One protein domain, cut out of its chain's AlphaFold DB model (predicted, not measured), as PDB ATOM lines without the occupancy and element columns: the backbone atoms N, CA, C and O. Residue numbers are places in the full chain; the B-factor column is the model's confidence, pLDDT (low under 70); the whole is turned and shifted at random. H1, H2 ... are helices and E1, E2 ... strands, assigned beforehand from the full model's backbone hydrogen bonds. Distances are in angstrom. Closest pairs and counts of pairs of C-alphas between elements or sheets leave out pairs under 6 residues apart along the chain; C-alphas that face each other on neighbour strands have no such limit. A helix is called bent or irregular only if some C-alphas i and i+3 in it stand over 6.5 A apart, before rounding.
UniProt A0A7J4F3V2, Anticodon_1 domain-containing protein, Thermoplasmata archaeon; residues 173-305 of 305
ATOM      1  N   ALA A 173      42.062 -39.699  26.536       90.69
ATOM      2  CA  ALA A 173      41.931 -38.457  27.282       90.69
ATOM      3  C   ALA A 173      42.202 -37.255  26.356       90.69
ATOM      4  O   ALA A 173      43.085 -37.304  25.500       90.69
ATOM      5  N   LEU A 174      41.483 -36.141  26.532       86.06
ATOM      6  CA  LEU A 174      41.653 -34.961  25.666       86.06
ATOM      7  C   LEU A 174      43.077 -34.380  25.718       86.06
ATOM      8  O   LEU A 174      43.557 -33.832  24.725       86.06
ATOM      9  N   ASN A 175      43.770 -34.555  26.846       88.00
ATOM     10  CA  ASN A 175      45.166 -34.173  27.042       88.00
ATOM     11  C   ASN A 175      46.175 -35.259  26.627       88.00
ATOM     12  O   ASN A 175      47.370 -35.024  26.781       88.00
ATOM     13  N   ALA A 176      45.747 -36.423  26.128       92.25
ATOM     14  CA  ALA A 176      46.666 -37.436  25.608       92.25
ATOM     15  C   ALA A 176      47.483 -36.851  24.447       92.25
ATOM     16  O   ALA A 176      46.936 -36.098  23.640       92.25
ATOM     17  N   GLU A 177      48.780 -37.143  24.387       94.38
ATOM     18  CA  GLU A 177      49.629 -36.679  23.287       94.38
ATOM     19  C   GLU A 177      49.258 -37.415  21.991       94.38
ATOM     20  O   GLU A 177      49.000 -38.616  22.018       94.38
ATOM     21  N   ILE A 178      49.195 -36.684  20.879       94.19
ATOM     22  CA  ILE A 178      49.129 -37.240  19.522       94.19
ATOM     23  C   ILE A 178      50.530 -37.118  18.926       94.19
ATOM     24  O   ILE A 178      51.103 -36.026  18.956       94.19
ATOM     25  N   GLU A 179      51.082 -38.192  18.368       94.31
ATOM     26  CA  GLU A 179      52.436 -38.172  17.816       94.31
ATOM     27  C   GLU A 179      52.560 -37.193  16.640       94.31
ATOM     28  O   GLU A 179      53.455 -36.340  16.618       94.31
ATOM     29  N   LYS A 180      51.627 -37.252  15.686       94.38
ATOM     30  CA  LYS A 180      51.639 -36.361  14.525       94.38
ATOM     31  C   LYS A 180      50.236 -36.000  14.066       94.38
ATOM     32  O   LYS A 180      49.351 -36.848  13.973       94.38
ATOM     33  N   VAL A 181      50.052 -34.727  13.738       95.81
ATOM     34  CA  VAL A 181      48.873 -34.217  13.038       95.81
ATOM     35  C   VAL A 181      49.337 -33.549  11.754       95.81
ATOM     36  O   VAL A 181      50.209 -32.684  11.782       95.81
ATOM     37  N   MET A 182      48.743 -33.914  10.626       94.38
ATOM     38  CA  MET A 182      48.976 -33.249   9.349       94.38
ATOM     39  C   MET A 182      47.667 -32.652   8.839       94.38
ATOM     40  O   MET A 182      46.684 -33.361   8.626       94.38
ATOM     41  N   LEU A 183      47.652 -31.335   8.659       94.69
ATOM     42  CA  LEU A 183      46.519 -30.589   8.131       94.69
ATOM     43  C   LEU A 183      46.689 -30.405   6.624       94.69
ATOM     44  O   LEU A 183      47.585 -29.699   6.156       94.69
ATOM     45  N   LEU A 184      45.809 -31.043   5.862       90.81
ATOM     46  CA  LEU A 184      45.788 -31.009   4.407       90.81
ATOM     47  C   LEU A 184      44.913 -29.856   3.922       90.81
ATOM     48  O   LEU A 184      43.751 -29.745   4.315       90.81
ATOM     49  N   CYS A 185      45.456 -29.024   3.031       88.12
ATOM     50  CA  CYS A 185      44.765 -27.856   2.460       88.12
ATOM     51  C   CYS A 185      44.330 -26.791   3.488       88.12
ATOM     52  O   CYS A 185      43.397 -26.040   3.228       88.12
ATOM     53  N   ALA A 186      45.022 -26.679   4.624       90.25
ATOM     54  CA  ALA A 186      44.666 -25.761   5.714       90.25
ATOM     55  C   ALA A 186      45.552 -24.502   5.800       90.25
ATOM     56  O   ALA A 186      45.694 -23.904   6.866       90.25
ATOM     57  N   GLU A 187      46.181 -24.094   4.695       91.69
ATOM     58  CA  GLU A 187      47.193 -23.024   4.685       91.69
ATOM     59  C   GLU A 187      46.674 -21.692   5.254       91.69
ATOM     60  O   GLU A 187      47.392 -20.933   5.901       91.69
ATOM     61  N   GLU A 188      45.386 -21.417   5.075       92.06
ATOM     62  CA  GLU A 188      44.751 -20.181   5.532       92.06
ATOM     63  C   GLU A 188      44.738 -20.007   7.063       92.06
ATOM     64  O   GLU A 188      44.693 -18.864   7.530       92.06
ATOM     65  N   ILE A 189      44.797 -21.108   7.826       95.06
ATOM     66  CA  ILE A 189      44.845 -21.118   9.296       95.06
ATOM     67  C   ILE A 189      46.256 -21.391   9.838       95.06
ATOM     68  O   ILE A 189      46.407 -21.547  11.049       95.06
ATOM     69  N   ARG A 190      47.299 -21.394   8.988       95.06
ATOM     70  CA  ARG A 190      48.699 -21.597   9.416       95.06
ATOM     71  C   ARG A 190      49.139 -20.608  10.499       95.06
ATOM     72  O   ARG A 190      49.881 -20.966  11.402       95.06
ATOM     73  N   GLU A 191      48.612 -19.382  10.488       94.44
ATOM     74  CA  GLU A 191      48.874 -18.392  11.548       94.44
ATOM     75  C   GLU A 191      48.452 -18.855  12.962       94.44
ATOM     76  O   GLU A 191      48.956 -18.325  13.950       94.44
ATOM     77  N   ALA A 192      47.570 -19.857  13.071       95.06
ATOM     78  CA  ALA A 192      47.126 -20.470  14.324       95.06
ATOM     79  C   ALA A 192      47.780 -21.836  14.615       95.06
ATOM     80  O   ALA A 192      47.331 -22.539  15.520       95.06
ATOM     81  N   GLU A 193      48.849 -22.212  13.903       95.12
ATOM     82  CA  GLU A 193      49.591 -23.473  14.080       95.12
ATOM     83  C   GLU A 193      49.893 -23.772  15.553       95.12
ATOM     84  O   GLU A 193      49.527 -24.826  16.078       95.12
ATOM     85  N   ARG A 194      50.477 -22.797  16.258       92.75
ATOM     86  CA  ARG A 194      50.814 -22.927  17.682       92.75
ATOM     87  C   ARG A 194      49.588 -23.226  18.545       92.75
ATOM     88  O   ARG A 194      49.675 -24.023  19.478       92.75
ATOM     89  N   THR A 195      48.461 -22.581  18.250       94.19
ATOM     90  CA  THR A 195      47.202 -22.768  18.981       94.19
ATOM     91  C   THR A 195      46.665 -24.169  18.746       94.19
ATOM     92  O   THR A 195      46.396 -24.872  19.712       94.19
ATOM     93  N   ILE A 196      46.613 -24.619  17.489       95.44
ATOM     94  CA  ILE A 196      46.165 -25.972  17.141       95.44
ATOM     95  C   ILE A 196      47.031 -27.009  17.858       95.44
ATOM     96  O   ILE A 196      46.499 -27.828  18.605       95.44
ATOM     97  N   GLN A 197      48.356 -26.930  17.694       95.00
ATOM     98  CA  GLN A 197      49.301 -27.897  18.252       95.00
ATOM     99  C   GLN A 197      49.162 -28.022  19.774       95.00
ATOM    100  O   GLN A 197      49.122 -29.131  20.308       95.00
ATOM    101  N   LYS A 198      49.056 -26.889  20.483       93.88
ATOM    102  CA  LYS A 198      48.934 -26.877  21.946       93.88
ATOM    103  C   LYS A 198      47.559 -27.318  22.432       93.88
ATOM    104  O   LYS A 198      47.495 -28.039  23.423       93.88
ATOM    105  N   THR A 199      46.482 -26.933  21.754       93.19
ATOM    106  CA  THR A 199      45.120 -27.316  22.150       93.19
ATOM    107  C   THR A 199      44.863 -28.804  21.946       93.19
ATOM    108  O   THR A 199      44.242 -29.440  22.793       93.19
ATOM    109  N   VAL A 200      45.374 -29.391  20.861       93.62
ATOM    110  CA  VAL A 200      45.194 -30.825  20.585       93.62
ATOM    111  C   VAL A 200      46.302 -31.697  21.172       93.62
ATOM    112  O   VAL A 200      46.250 -32.913  21.015       93.62
ATOM    113  N   ASN A 201      47.277 -31.107  21.868       94.56
ATOM    114  CA  ASN A 201      48.467 -31.774  22.397       94.56
ATOM    115  C   ASN A 201      49.166 -32.668  21.354       94.56
ATOM    116  O   ASN A 201      49.350 -33.863  21.572       94.56
ATOM    117  N   ALA A 202      49.493 -32.101  20.191       95.75
ATOM    118  CA  ALA A 202      50.259 -32.799  19.161       95.75
ATOM    119  C   ALA A 202      51.762 -32.568  19.354       95.75
ATOM    120  O   ALA A 202      52.198 -31.420  19.503       95.75
ATOM    121  N   ARG A 203      52.563 -33.636  19.295       95.81
ATOM    122  CA  ARG A 203      54.028 -33.543  19.313       95.81
ATOM    123  C   ARG A 203      54.522 -32.828  18.057       95.81
ATOM    124  O   ARG A 203      55.238 -31.835  18.173       95.81
ATOM    125  N   THR A 204      54.039 -33.244  16.889       95.06
ATOM    126  CA  THR A 204      54.338 -32.597  15.605       95.06
ATOM    127  C   THR A 204      53.049 -32.197  14.888       95.06
ATOM    128  O   THR A 204      52.104 -32.983  14.814       95.06
ATOM    129  N   LEU A 205      53.007 -30.970  14.361       95.75
ATOM    130  CA  LEU A 205      51.927 -30.465  13.511       95.75
ATOM    131  C   LEU A 205      52.526 -30.013  12.174       95.75
ATOM    132  O   LEU A 205      53.479 -29.241  12.167       95.75
ATOM    133  N   GLU A 206      51.976 -30.483  11.059       94.44
ATOM    134  CA  GLU A 206      52.450 -30.157   9.709       94.44
ATOM    135  C   GLU A 206      51.303 -29.671   8.819       94.44
ATOM    136  O   GLU A 206      50.170 -30.138   8.928       94.44
ATOM    137  N   PHE A 207      51.610 -28.751   7.905       94.19
ATOM    138  CA  PHE A 207      50.686 -28.278   6.874       94.19
ATOM    139  C   PHE A 207      51.156 -28.770   5.512       94.19
ATOM    140  O   PHE A 207      52.289 -28.485   5.115       94.19
ATOM    141  N   SER A 208      50.269 -29.451   4.793       92.31
ATOM    142  CA  SER A 208      50.601 -30.122   3.537       92.31
ATOM    143  C   SER A 208      49.482 -30.011   2.498       92.31
ATOM    144  O   SER A 208      48.337 -29.671   2.809       92.31
ATOM    145  N   GLY A 209      49.804 -30.303   1.238       89.62
ATOM    146  CA  GLY A 209      48.801 -30.570   0.206       89.62
ATOM    147  C   GLY A 209      48.226 -31.987   0.325       89.62
ATOM    148  O   GLY A 209      48.756 -32.822   1.063       89.62
ATOM    149  N   LYS A 210      47.139 -32.276  -0.401       84.06
ATOM    150  CA  LYS A 210      46.473 -33.599  -0.376       84.06
ATOM    151  C   LYS A 210      47.414 -34.729  -0.776       84.06
ATOM    152  O   LYS A 210      47.306 -35.832  -0.267       84.06
ATOM    153  N   GLU A 211      48.365 -34.422  -1.644       82.75
ATOM    154  CA  GLU A 211      49.373 -35.333  -2.166       82.75
ATOM    155  C   GLU A 211      50.367 -35.856  -1.115       82.75
ATOM    156  O   GLU A 211      51.194 -36.707  -1.443       82.75
ATOM    157  N   ALA A 212      50.346 -35.327   0.114       84.19
ATOM    158  CA  ALA A 212      51.210 -35.771   1.207       84.19
ATOM    159  C   ALA A 212      50.728 -37.054   1.900       84.19
ATOM    160  O   ALA A 212      51.511 -37.679   2.619       84.19
ATOM    161  N   VAL A 213      49.473 -37.444   1.670       86.38
ATOM    162  CA  VAL A 213      48.866 -38.659   2.212       86.38
ATOM    163  C   VAL A 213      48.324 -39.481   1.050       86.38
ATOM    164  O   VAL A 213      47.625 -38.951   0.189       86.38
ATOM    165  N   ALA A 214      48.649 -40.768   1.028       84.12
ATOM    166  CA  ALA A 214      48.119 -41.720   0.063       84.12
ATOM    167  C   ALA A 214      47.174 -42.702   0.761       84.12
ATOM    168  O   ALA A 214      47.388 -43.080   1.917       84.12
ATOM    169  N   GLU A 215      46.124 -43.117   0.057       85.69
ATOM    170  CA  GLU A 215      45.289 -44.236   0.481       85.69
ATOM    171  C   GLU A 215      45.901 -45.521  -0.089       85.69
ATOM    172  O   GLU A 215      46.077 -45.650  -1.302       85.69
ATOM    173  N   VAL A 216      46.245 -46.467   0.781       85.56
ATOM    174  CA  VAL A 216      46.855 -47.748   0.404       85.56
ATOM    175  C   VAL A 216      45.955 -48.909   0.794       85.56
ATOM    176  O   VAL A 216      45.322 -48.922   1.853       85.56
ATOM    177  N   VAL A 217      45.897 -49.909  -0.076       85.25
ATOM    178  CA  VAL A 217      45.279 -51.199   0.201       85.25
ATOM    179  C   VAL A 217      46.309 -52.065   0.907       85.25
ATOM    180  O   VAL A 217      47.322 -52.417   0.314       85.25
ATOM    181  N   VAL A 218      46.026 -52.418   2.161       84.56
ATOM    182  CA  VAL A 218      46.903 -53.244   3.017       84.56
ATOM    183  C   VAL A 218      46.486 -54.719   3.063       84.56
ATOM    184  O   VAL A 218      46.976 -55.514   3.865       84.56
ATOM    185  N   GLY A 219      45.498 -55.085   2.251       85.94
ATOM    186  CA  GLY A 219      44.979 -56.440   2.152       85.94
ATOM    187  C   GLY A 219      43.516 -56.462   1.741       85.94
ATOM    188  O   GLY A 219      42.905 -55.437   1.435       85.94
ATOM    189  N   PHE A 220      42.929 -57.652   1.782       90.62
ATOM    190  CA  PHE A 220      41.589 -57.886   1.259       90.62
ATOM    191  C   PHE A 220      40.695 -58.618   2.262       90.62
ATOM    192  O   PHE A 220      41.139 -59.399   3.107       90.62
ATOM    193  N   VAL A 221      39.393 -58.355   2.177       89.50
ATOM    194  CA  VAL A 221      38.349 -59.193   2.763       89.50
ATOM    195  C   VAL A 221      37.686 -59.965   1.620       89.50
ATOM    196  O   VAL A 221      37.163 -59.332   0.700       89.50
ATOM    197  N   PRO A 222      37.687 -61.309   1.654       91.00
ATOM    198  CA  PRO A 222      37.061 -62.114   0.611       91.00
ATOM    199  C   PRO A 222      35.536 -61.967   0.640       91.00
ATOM    200  O   PRO A 222      34.911 -62.114   1.695       91.00
ATOM    201  N   ASP A 223      34.924 -61.729  -0.521       92.00
ATOM    202  CA  ASP A 223      33.471 -61.762  -0.678       92.00
ATOM    203  C   ASP A 223      32.991 -63.165  -1.084       92.00
ATOM    204  O   ASP A 223      32.953 -63.534  -2.262       92.00
ATOM    205  N   PHE A 224      32.589 -63.960  -0.090       89.12
ATOM    206  CA  PHE A 224      32.133 -65.336  -0.303       89.12
ATOM    207  C   PHE A 224      30.876 -65.456  -1.176       89.12
ATOM    208  O   PHE A 224      30.652 -66.527  -1.741       89.12
ATOM    209  N   THR A 225      30.086 -64.387  -1.345       89.88
ATOM    210  CA  THR A 225      28.913 -64.418  -2.237       89.88
ATOM    211  C   THR A 225      29.313 -64.557  -3.705       89.88
ATOM    212  O   THR A 225      28.615 -65.220  -4.469       89.88
ATOM    213  N   LYS A 226      30.469 -63.995  -4.081       90.56
ATOM    214  CA  LYS A 226      31.026 -64.055  -5.438       90.56
ATOM    215  C   LYS A 226      32.048 -65.182  -5.590       90.56
ATOM    216  O   LYS A 226      32.037 -65.890  -6.593       90.56
ATOM    217  N   ILE A 227      32.874 -65.418  -4.567       89.12
ATOM    218  CA  ILE A 227      33.894 -66.481  -4.576       89.12
ATOM    219  C   ILE A 227      33.250 -67.875  -4.614       89.12
ATOM    220  O   ILE A 227      33.735 -68.755  -5.323       89.12
ATOM    221  N   GLY A 228      32.150 -68.092  -3.882       86.00
ATOM    222  CA  GLY A 228      31.476 -69.394  -3.807       86.00
ATOM    223  C   GLY A 228      31.075 -69.964  -5.179       86.00
ATOM    224  O   GLY A 228      31.475 -71.087  -5.497       86.00
ATOM    225  N   PRO A 229      30.335 -69.210  -6.016       90.44
ATOM    226  CA  PRO A 229      29.976 -69.631  -7.372       90.44
ATOM    227  C   PRO A 229      31.172 -69.880  -8.306       90.44
ATOM    228  O   PRO A 229      31.137 -70.831  -9.089       90.44
ATOM    229  N   LEU A 230      32.219 -69.050  -8.217       87.38
ATOM    230  CA  LEU A 230      33.399 -69.100  -9.092       87.38
ATOM    231  C   LEU A 230      34.316 -70.290  -8.775       87.38
ATOM    232  O   LEU A 230      34.669 -71.059  -9.667       87.38
ATOM    233  N   PHE A 231      34.661 -70.478  -7.500       87.50
ATOM    234  CA  PHE A 231      35.702 -71.426  -7.081       87.50
ATOM    235  C   PHE A 231      35.155 -72.721  -6.463       87.50
ATOM    236  O   PHE A 231      35.910 -73.669  -6.227       87.50
ATOM    237  N   LYS A 232      33.835 -72.812  -6.236       88.75
ATOM    238  CA  LYS A 232      33.119 -74.015  -5.775       88.75
ATOM    239  C   LYS A 232      33.820 -74.688  -4.585       88.75
ATOM    240  O   LYS A 232      33.852 -74.132  -3.492       88.75
ATOM    241  N   LYS A 233      34.396 -75.881  -4.787       84.75
ATOM    242  CA  LYS A 233      35.056 -76.674  -3.735       84.75
ATOM    243  C   LYS A 233      36.299 -75.988  -3.154       84.75
ATOM    244  O   LYS A 233      36.589 -76.207  -1.987       84.75
ATOM    245  N   ARG A 234      36.973 -75.127  -3.925       85.81
ATOM    246  CA  ARG A 234      38.193 -74.405  -3.516       85.81
ATOM    247  C   ARG A 234      37.918 -73.009  -2.957       85.81
ATOM    248  O   ARG A 234      38.842 -72.275  -2.634       85.81
ATOM    249  N   ALA A 235      36.649 -72.625  -2.799       86.38
ATOM    250  CA  ALA A 235      36.278 -71.300  -2.296       86.38
ATOM    251  C   ALA A 235      36.840 -71.001  -0.892       86.38
ATOM    252  O   ALA A 235      37.172 -69.854  -0.595       86.38
ATOM    253  N   GLN A 236      36.959 -72.019  -0.031       87.62
ATOM    254  CA  GLN A 236      37.536 -71.868   1.311       87.62
ATOM    255  C   GLN A 236      39.054 -71.642   1.267       87.62
ATOM    256  O   GLN A 236      39.549 -70.753   1.957       87.62
ATOM    257  N   GLU A 237      39.771 -72.390   0.426       87.69
ATOM    258  CA  GLU A 237      41.221 -72.246   0.220       87.69
ATOM    259  C   GLU A 237      41.555 -70.856  -0.340       87.69
ATOM    260  O   GLU A 237      42.363 -70.131   0.235       87.69
ATOM    261  N   VAL A 238      40.837 -70.430  -1.387       87.81
ATOM    262  CA  VAL A 238      40.976 -69.092  -1.985       87.81
ATOM    263  C   VAL A 238      40.665 -67.998  -0.961       87.81
ATOM    264  O   VAL A 238      41.419 -67.039  -0.816       87.81
ATOM    265  N   GLY A 239      39.585 -68.149  -0.189       87.81
ATOM    266  CA  GLY A 239      39.230 -67.196   0.862       87.81
ATOM    267  C   GLY A 239      40.283 -67.081   1.970       87.81
ATOM    268  O   GLY A 239      40.454 -65.997   2.533       87.81
ATOM    269  N   LYS A 240      40.994 -68.170   2.287       89.00
ATOM    270  CA  LYS A 240      42.100 -68.170   3.251       89.00
ATOM    271  C   LYS A 240      43.327 -67.450   2.684       89.00
ATOM    272  O   LYS A 240      43.807 -66.518   3.323       89.00
ATOM    273  N   ALA A 241      43.736 -67.782   1.458       88.69
ATOM    274  CA  ALA A 241      44.856 -67.127   0.779       88.69
ATOM    275  C   ALA A 241      44.652 -65.606   0.652       88.69
ATOM    276  O   ALA A 241      45.559 -64.833   0.946       88.69
ATOM    277  N   ILE A 242      43.434 -65.153   0.325       88.88
ATOM    278  CA  ILE A 242      43.092 -63.719   0.259       88.88
ATOM    279  C   ILE A 242      43.268 -63.020   1.617       88.88
ATOM    280  O   ILE A 242      43.707 -61.872   1.669       88.88
ATOM    281  N   LYS A 243      42.905 -63.683   2.724       87.75
ATOM    282  CA  LYS A 243      43.029 -63.106   4.074       87.75
ATOM    283  C   LYS A 243      44.476 -63.027   4.554       87.75
ATOM    284  O   LYS A 243      44.783 -62.137   5.343       87.75
ATOM    285  N   GLU A 244      45.311 -63.972   4.135       86.94
ATOM    286  CA  GLU A 244      46.718 -64.085   4.542       86.94
ATOM    287  C   GLU A 244      47.666 -63.308   3.619       86.94
ATOM    288  O   GLU A 244      48.798 -63.012   4.009       86.94
ATOM    289  N   ALA A 245      47.199 -62.926   2.427       85.25
ATOM    290  CA  ALA A 245      47.951 -62.110   1.491       85.25
ATOM    291  C   ALA A 245      48.322 -60.755   2.108       85.25
ATOM    292  O   ALA A 245      47.465 -59.928   2.433       85.25
ATOM    293  N   LYS A 246      49.630 -60.521   2.228       82.62
ATOM    294  CA  LYS A 246      50.193 -59.210   2.539       82.62
ATOM    295  C   LYS A 246      50.311 -58.444   1.235       82.62
ATOM    296  O   LYS A 246      51.180 -58.737   0.419       82.62
ATOM    297  N   VAL A 247      49.393 -57.515   1.039       83.56
ATOM    298  CA  VAL A 247      49.338 -56.669  -0.145       83.56
ATOM    299  C   VAL A 247      49.500 -55.248   0.334       83.56
ATOM    300  O   VAL A 247      48.827 -54.862   1.279       83.56
ATOM    301  N   GLU A 248      50.394 -54.501  -0.293       82.62
ATOM    302  CA  GLU A 248      50.556 -53.076  -0.052       82.62
ATOM    303  C   GLU A 248      50.673 -52.400  -1.412       82.62
ATOM    304  O   GLU A 248      51.642 -52.610  -2.138       82.62
ATOM    305  N   MET A 249      49.630 -51.670  -1.796       86.69
ATOM    306  CA  MET A 249      49.571 -50.949  -3.068       86.69
ATOM    307  C   MET A 249      48.688 -49.704  -2.937       86.69
ATOM    308  O   MET A 249      47.743 -49.721  -2.141       86.69
ATOM    309  N   PRO A 250      48.938 -48.636  -3.708       85.44
ATOM    310  CA  PRO A 250      48.031 -47.497  -3.795       85.44
ATOM    311  C   PRO A 250      46.625 -47.918  -4.237       85.44
ATOM    312  O   PRO A 250      46.453 -48.839  -5.041       85.44
ATOM    313  N   VAL A 251      45.600 -47.228  -3.743       86.31
ATOM    314  CA  VAL A 251      44.213 -47.486  -4.157       86.31
ATOM    315  C   VAL A 251      44.020 -47.236  -5.653       86.31
ATOM    316  O   VAL A 251      43.264 -47.964  -6.289       86.31
ATOM    317  N   GLU A 252      44.733 -46.277  -6.244       84.50
ATOM    318  CA  GLU A 252      44.697 -46.035  -7.689       84.50
ATOM    319  C   GLU A 252      45.189 -47.250  -8.490       84.50
ATOM    320  O   GLU A 252      44.612 -47.583  -9.527       84.50
ATOM    321  N   GLU A 253      46.215 -47.945  -7.989       86.12
ATOM    322  CA  GLU A 253      46.722 -49.178  -8.595       86.12
ATOM    323  C   GLU A 253      45.692 -50.303  -8.460       86.12
ATOM    324  O   GLU A 253      45.345 -50.937  -9.457       86.12
ATOM    325  N   PHE A 254      45.113 -50.483  -7.267       87.50
ATOM    326  CA  PHE A 254      44.026 -51.443  -7.046       87.50
ATOM    327  C   PHE A 254      42.841 -51.214  -7.995       87.50
ATOM    328  O   PHE A 254      42.283 -52.173  -8.527       87.50
ATOM    329  N   GLU A 255      42.456 -49.960  -8.238       87.50
ATOM    330  CA  GLU A 255      41.338 -49.650  -9.128       87.50
ATOM    331  C   GLU A 255      41.641 -49.945 -10.601       87.50
ATOM    332  O   GLU A 255      40.722 -50.315 -11.337       87.50
ATOM    333  N   SER A 256      42.910 -49.832 -11.008       88.81
ATOM    334  CA  SER A 256      43.369 -50.105 -12.375       88.81
ATOM    335  C   SER A 256      43.446 -51.596 -12.728       88.81
ATOM    336  O   SER A 256      43.442 -51.948 -13.907       88.81
ATOM    337  N   LEU A 257      43.507 -52.470 -11.720       89.44
ATOM    338  CA  LEU A 257      43.610 -53.916 -11.893       89.44
ATOM    339  C   LEU A 257      42.223 -54.570 -11.965       89.44
ATOM    340  O   LEU A 257      41.325 -54.274 -11.177       89.44
ATOM    341  N   GLU A 258      42.048 -55.506 -12.898       90.25
ATOM    342  CA  GLU A 258      40.806 -56.285 -13.030       90.25
ATOM    343  C   GLU A 258      40.849 -57.595 -12.231       90.25
ATOM    344  O   GLU A 258      39.816 -58.074 -11.752       90.25
ATOM    345  N   GLU A 259      42.041 -58.163 -12.044       91.06
ATOM    346  CA  GLU A 259      42.264 -59.461 -11.408       91.06
ATOM    347  C   GLU A 259      43.528 -59.442 -10.542       91.06
ATOM    348  O   GLU A 259      44.490 -58.732 -10.829       91.06
ATOM    349  N   PHE A 260      43.536 -60.275  -9.503       90.19
ATOM    350  CA  PHE A 260      44.655 -60.460  -8.582       90.19
ATOM    351  C   PHE A 260      45.043 -61.933  -8.527       90.19
ATOM    352  O   PHE A 260      44.179 -62.811  -8.550       90.19
ATOM    353  N   VAL A 261      46.342 -62.210  -8.440       89.56
ATOM    354  CA  VAL A 261      46.864 -63.576  -8.336       89.56
ATOM    355  C   VAL A 261      47.157 -63.892  -6.875       89.56
ATOM    356  O   VAL A 261      47.874 -63.150  -6.208       89.56
ATOM    357  N   PHE A 262      46.615 -65.005  -6.386       88.19
ATOM    358  CA  PHE A 262      46.876 -65.527  -5.048       88.19
ATOM    359  C   PHE A 262      47.477 -66.926  -5.151       88.19
ATOM    360  O   PHE A 262      46.982 -67.752  -5.915       88.19
ATOM    361  N   VAL A 263      48.520 -67.195  -4.370       86.00
ATOM    362  CA  VAL A 263      49.134 -68.525  -4.275       86.00
ATOM    363  C   VAL A 263      48.433 -69.303  -3.163       86.00
ATOM    364  O   VAL A 263      48.337 -68.822  -2.033       86.00
ATOM    365  N   LEU A 264      47.909 -70.481  -3.490       84.62
ATOM    366  CA  LEU A 264      47.268 -71.395  -2.546       84.62
ATOM    367  C   LEU A 264      48.311 -72.231  -1.777       84.62
ATOM    368  O   LEU A 264      49.489 -72.258  -2.126       84.62
ATOM    369  N   GLU A 265      47.891 -72.933  -0.718       79.44
ATOM    370  CA  GLU A 265      48.794 -73.763   0.110       79.44
ATOM    371  C   GLU A 265      49.447 -74.921  -0.664       79.44
ATOM    372  O   GLU A 265      50.524 -75.385  -0.297       79.44
ATOM    373  N   ASP A 266      48.808 -75.376  -1.741       80.94
ATOM    374  CA  ASP A 266      49.330 -76.388  -2.663       80.94
ATOM    375  C   ASP A 266      50.301 -75.810  -3.712       80.94
ATOM    376  O   ASP A 266      50.831 -76.552  -4.539       80.94
ATOM    377  N   GLY A 267      50.573 -74.501  -3.656       79.62
ATOM    378  CA  GLY A 267      51.446 -73.781  -4.579       79.62
ATOM    379  C   GLY A 267      50.775 -73.384  -5.895       79.62
ATOM    380  O   GLY A 267      51.451 -72.832  -6.763       79.62
ATOM    381  N   GLU A 268      49.477 -73.644  -6.070       84.94
ATOM    382  CA  GLU A 268      48.761 -73.259  -7.283       84.94
ATOM    383  C   GLU A 268      48.413 -71.766  -7.272       84.94
ATOM    384  O   GLU A 268      47.890 -71.224  -6.295       84.94
ATOM    385  N   GLU A 269      48.687 -71.091  -8.387       87.31
ATOM    386  CA  GLU A 269      48.299 -69.701  -8.596       87.31
ATOM    387  C   GLU A 269      46.847 -69.615  -9.063       87.31
ATOM    388  O   GLU A 269      46.469 -70.161 -10.101       87.31
ATOM    389  N   MET A 270      46.035 -68.870  -8.318       86.81
ATOM    390  CA  MET A 270      44.644 -68.610  -8.653       86.81
ATOM    391  C   MET A 270      44.401 -67.143  -8.966       86.81
ATOM    392  O   MET A 270      44.689 -66.256  -8.161       86.81
ATOM    393  N   LYS A 271      43.798 -66.900 -10.132       89.88
ATOM    394  CA  LYS A 271      43.328 -65.578 -10.548       89.88
ATOM    395  C   LYS A 271      41.958 -65.306  -9.952       89.88
ATOM    396  O   LYS A 271      41.007 -66.045 -10.198       89.88
ATOM    397  N   VAL A 272      41.862 -64.239  -9.174       90.56
ATOM    398  CA  VAL A 272      40.645 -63.803  -8.498       90.56
ATOM    399  C   VAL A 272      40.254 -62.423  -9.032       90.56
ATOM    400  O   VAL A 272      41.037 -61.484  -8.893       90.56
ATOM    401  N   PRO A 273      39.050 -62.261  -9.608       91.31
ATOM    402  CA  PRO A 273      38.572 -60.957 -10.062       91.31
ATOM    403  C   PRO A 273      38.488 -59.939  -8.918       91.31
ATOM    404  O   PRO A 273      38.063 -60.299  -7.813       91.31
ATOM    405  N   LYS A 274      38.795 -58.660  -9.189       91.81
ATOM    406  CA  LYS A 274      38.704 -57.543  -8.224       91.81
ATOM    407  C   LYS A 274      37.361 -57.519  -7.501       91.81
ATOM    408  O   LYS A 274      37.300 -57.308  -6.296       91.81
ATOM    409  N   ASP A 275      36.287 -57.821  -8.221       90.25
ATOM    410  CA  ASP A 275      34.925 -57.865  -7.697       90.25
ATOM    411  C   ASP A 275      34.738 -58.789  -6.488       90.25
ATOM    412  O   ASP A 275      33.814 -58.571  -5.701       90.25
ATOM    413  N   CYS A 276      35.580 -59.813  -6.344       88.62
ATOM    414  CA  CYS A 276      35.566 -60.756  -5.228       88.62
ATOM    415  C   CYS A 276      36.316 -60.243  -3.985       88.62
ATOM    416  O   CYS A 276      36.302 -60.910  -2.947       88.62
ATOM    417  N   LEU A 277      36.973 -59.084  -4.079       90.00
ATOM    418  CA  LEU A 277      37.858 -58.526  -3.064       90.00
ATOM    419  C   LEU A 277      37.287 -57.213  -2.528       90.00
ATOM    420  O   LEU A 277      37.062 -56.258  -3.266       90.00
ATOM    421  N   LYS A 278      37.097 -57.132  -1.210       89.25
ATOM    422  CA  LYS A 278      36.835 -55.857  -0.529       89.25
ATOM    423  C   LYS A 278      38.159 -55.322   0.018       89.25
ATOM    424  O   LYS A 278      38.724 -55.975   0.899       89.25
ATOM    425  N   PRO A 279      38.683 -54.187  -0.477       88.81
ATOM    426  CA  PRO A 279      39.974 -53.677  -0.035       88.81
ATOM    427  C   PRO A 279      39.902 -53.226   1.424       88.81
ATOM    428  O   PRO A 279      38.994 -52.495   1.825       88.81
ATOM    429  N   LYS A 280      40.877 -53.651   2.227       84.19
ATOM    430  CA  LYS A 280      41.168 -53.034   3.520       84.19
ATOM    431  C   LYS A 280      42.097 -51.866   3.256       84.19
ATOM    432  O   LYS A 280      43.226 -52.068   2.817       84.19
ATOM    433  N   LYS A 281      41.608 -50.661   3.515       84.94
ATOM    434  CA  LYS A 281      42.335 -49.431   3.231       84.94
ATOM    435  C   LYS A 281      42.959 -48.853   4.496       84.94
ATOM    436  O   LYS A 281      42.393 -48.996   5.581       84.94
ATOM    437  N   ARG A 282      44.109 -48.206   4.348       83.44
ATOM    438  CA  ARG A 282      44.760 -47.366   5.358       83.44
ATOM    439  C   ARG A 282      45.275 -46.097   4.702       83.44
ATOM    440  O   ARG A 282      45.496 -46.068   3.494       83.44
ATOM    441  N   PHE A 283      45.474 -45.065   5.507       85.31
ATOM    442  CA  PHE A 283      46.147 -43.858   5.063       85.31
ATOM    443  C   PHE A 283      47.602 -43.918   5.504       85.31
ATOM    444  O   PHE A 283      47.890 -44.247   6.658       85.31
ATOM    445  N   VAL A 284      48.502 -43.598   4.581       84.69
ATOM    446  CA  VAL A 284      49.937 -43.506   4.845       84.69
ATOM    447  C   VAL A 284      50.457 -42.139   4.437       84.69
ATOM    448  O   VAL A 284      50.070 -41.588   3.401       84.69
ATOM    449  N   SER A 285      51.338 -41.571   5.253       83.75
ATOM    450  CA  SER A 285      52.087 -40.376   4.873       83.75
ATOM    451  C   SER A 285      53.122 -40.726   3.797       83.75
ATOM    452  O   SER A 285      53.520 -41.881   3.642       83.75
ATOM    453  N   ARG A 286      53.643 -39.726   3.077       78.38
ATOM    454  CA  ARG A 286      54.789 -39.917   2.160       78.38
ATOM    455  C   ARG A 286      56.027 -40.539   2.812       78.38
ATOM    456  O   ARG A 286      56.870 -41.073   2.098       78.38
ATOM    457  N   ALA A 287      56.160 -40.440   4.134       76.00
ATOM    458  CA  ALA A 287      57.252 -41.050   4.886       76.00
ATOM    459  C   ALA A 287      56.984 -42.526   5.250       76.00
ATOM    460  O   ALA A 287      57.820 -43.141   5.906       76.00
ATOM    461  N   GLY A 288      55.847 -43.095   4.827       76.94
ATOM    462  CA  GLY A 288      55.433 -44.461   5.162       76.94
ATOM    463  C   GLY A 288      54.821 -44.591   6.558       76.94
ATOM    464  O   GLY A 288      54.738 -45.693   7.090       76.94
ATOM    465  N   GLU A 289      54.422 -43.479   7.176       83.94
ATOM    466  CA  GLU A 289      53.819 -43.478   8.510       83.94
ATOM    467  C   GLU A 289      52.323 -43.808   8.404       83.94
ATOM    468  O   GLU A 289      51.613 -43.174   7.622       83.94
ATOM    469  N   GLU A 290      51.832 -44.769   9.190       86.38
ATOM    470  CA  GLU A 290      50.409 -45.128   9.223       86.38
ATOM    471  C   GLU A 290      49.601 -44.159  10.094       86.38
ATOM    472  O   GLU A 290      50.047 -43.732  11.159       86.38
ATOM    473  N   GLY A 291      48.372 -43.851   9.680       87.81
ATOM    474  CA  GLY A 291      47.473 -43.029  10.482       87.81
ATOM    475  C   GLY A 291      46.025 -43.073  10.018       87.81
ATOM    476  O   GLY A 291      45.642 -43.813   9.107       87.81
ATOM    477  N   GLU A 292      45.201 -42.269  10.679       90.00
ATOM    478  CA  GLU A 292      43.771 -42.155  10.412       90.00
ATOM    479  C   GLU A 292      43.445 -40.806   9.780       90.00
ATOM    480  O   GLU A 292      44.028 -39.779  10.127       90.00
ATOM    481  N   MET A 293      42.493 -40.812   8.848       91.38
ATOM    482  CA  MET A 293      42.060 -39.615   8.140       91.38
ATOM    483  C   MET A 293      40.721 -39.127   8.684       91.38
ATOM    484  O   MET A 293      39.738 -39.865   8.711       91.38
ATOM    485  N   LEU A 294      40.679 -37.857   9.069       92.38
ATOM    486  CA  LEU A 294      39.488 -37.129   9.485       92.38
ATOM    487  C   LEU A 294      39.198 -36.012   8.481       92.38
ATOM    488  O   LEU A 294      40.070 -35.566   7.730       92.38
ATOM    489  N   SER A 295      37.966 -35.519   8.502       88.88
ATOM    490  CA  SER A 295      37.535 -34.386   7.683       88.88
ATOM    491  C   SER A 295      36.894 -33.312   8.551       88.88
ATOM    492  O   SER A 295      35.972 -33.608   9.314       88.88
ATOM    493  N   ALA A 296      37.330 -32.067   8.388       90.00
ATOM    494  CA  ALA A 296      36.708 -30.895   8.987       90.00
ATOM    495  C   ALA A 296      36.499 -29.837   7.898       90.00
ATOM    496  O   ALA A 296      37.457 -29.229   7.426       90.00
ATOM    497  N   SER A 297      35.249 -29.625   7.483       83.88
ATOM    498  CA  SER A 297      34.916 -28.766   6.336       83.88
ATOM    499  C   SER A 297      35.660 -29.179   5.059       83.88
ATOM    500  O   SER A 297      35.436 -30.276   4.554       83.88
ATOM    501  N   ASP A 298      36.520 -28.317   4.523       86.38
ATOM    502  CA  ASP A 298      37.371 -28.552   3.357       86.38
ATOM    503  C   ASP A 298      38.808 -28.970   3.728       86.38
ATOM    504  O   ASP A 298      39.632 -29.198   2.839       86.38
ATOM    505  N   VAL A 299      39.093 -29.121   5.027       90.00
ATOM    506  CA  VAL A 299      40.389 -29.539   5.570       90.00
ATOM    507  C   VAL A 299      40.402 -31.045   5.819       90.00
ATOM    508  O   VAL A 299      39.562 -31.592   6.540       90.00
ATOM    509  N   GLY A 300      41.399 -31.716   5.246       91.75
ATOM    510  CA  GLY A 300      41.729 -33.094   5.597       91.75
ATOM    511  C   GLY A 300      42.675 -33.125   6.795       91.75
ATOM    512  O   GLY A 300      43.589 -32.311   6.860       91.75
ATOM    513  N   ILE A 301      42.478 -34.029   7.747       94.56
ATOM    514  CA  ILE A 301      43.312 -34.118   8.952       94.56
ATOM    515  C   ILE A 301      43.814 -35.548   9.079       94.56
ATOM    516  O   ILE A 301      43.035 -36.449   9.365       94.56
ATOM    517  N   PHE A 302      45.109 -35.750   8.896       93.50
ATOM    518  CA  PHE A 302      45.748 -37.036   9.132       93.50
ATOM    519  C   PHE A 302      46.323 -37.068  10.549       93.50
ATOM    520  O   PHE A 302      47.024 -36.138  10.955       93.50
ATOM    521  N   VAL A 303      46.000 -38.111  11.310       92.75
ATOM    522  CA  VAL A 303      46.360 -38.255  12.725       92.75
ATOM    523  C   VAL A 303      47.107 -39.566  12.952       92.75
ATOM    524  O   VAL A 303      46.630 -40.628  12.560       92.75
ATOM    525  N   MET A 304      48.241 -39.480  13.642       91.38
ATOM    526  CA  MET A 304      49.068 -40.607  14.076       91.38
ATOM    527  C   MET A 304      49.204 -40.568  15.600       91.38
ATOM    528  O   MET A 304      49.561 -39.523  16.156       91.38
ATOM    529  N   ILE A 305      48.862 -41.675  16.263       86.12
ATOM    530  CA  ILE A 305      48.906 -41.834  17.727       86.12
ATOM    531  C   ILE A 305      50.127 -42.656  18.112       86.12
ATOM    532  O   ILE A 305      50.305 -43.718  17.478       86.12
TER     533      ILE A 305
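Overview. This is residues 173 to 305 of the 305 residues of the protein "Anticodon_1 domain-containing protein" of Thermoplasmata archaeon (UniProt A0A7J4F3V2). Two lobes sit at the ends of a long two-stranded ribbon, E3 with E6: one lobe is made of E1, E2, E7 and E8 with H1 packed over E2 and E1, the other of the kinked helix H2 and the hairpin E4 and E5. The short helix H3 stands at the ribbon, over E3. The printed part has 133 residues with three named helices and eight named strands, in the order E1 H1 E2 E3 H2 H3 E4 E5 E6 E7 E8, and its class is mixed, helices and strands. Six strands form one mixed, strongly twisted sheet in the order E2 E1 E8 E7 E6 E3; E4 and E5 form an antiparallel sheet. The whole is loose, with a radius of gyration of the C-alphas of 19.6 A and spans of 61 by 30 by 24 A.

Arrangement. E1, residues 178 to 184, H1, residues 187 to 199, and E2, residues 202 to 208, make a strand-helix-strand unit, two parallel neighbour strands with a helix between, its crossover right-handed; N 183 and O 206 are 2.8 A apart. H1 is on the sheet at a height of 9.2 A, with C-alphas of Gln 197 and Leu 205 closest to E2's at 6.0 A. E3, residues 213 to 222, is antiparallel to E6, residues 277 to 285, with N 216 and O 282 at 2.8 A. H2, residues 224 to 244, only grazes that sheet and has a kink of 134 degrees near residue 231. Its closest C-alphas to E4, residues 259 to 263, are Ala 241 and Phe 262, 6.4 A apart. E4 forms a hairpin with E5, residues 269 to 273, with N 260 and O 272 at 2.8 A. H3, residues 251 to 256, stands up from the larger sheet; the C-alphas of Val 216 and Val 251, its closest with E3, are 5.3 A apart. E6, E7, residues 290 to 296, and E8, residues 299 to 304, form a meander, each strand antiparallel to the one before: N 291 and O 283 are 3.1 A apart, N 294 and O 301 2.8 A. E8 is antiparallel to E1, with N 184 and O 300 at 2.7 A. This is a folded sheet, bent back on itself: E2 E1 E8 face E6 E3, with E7 as the hinge. Every O i to N i+4 pair is within hydrogen-bond range in H3, 10 of 17 in H2 and 4 of 9 in H1, where 7 of 10 O i to N i+3 pairs are.

Along the chain. E1 begins at C-alpha 178 (49.129, -37.240, 19.522). E3 runs 26.3 A and E6 24.4 A, H1 18.1 A. H1 and H2 are irregular: C-alphas 191 and 194 are 7.9 A apart, 230 and 233 9.4 A. E8 ends at C-alpha 304 (49.068, -40.607, 14.076).

Size, cuts and confidence. The C-alphas of Glu 191 and Lys 233, the two farthest apart, are 61.8 A apart. The printed part has no cut and no long link. The model's mean pLDDT of the printed part is 88.8, and no printed residue is under 70.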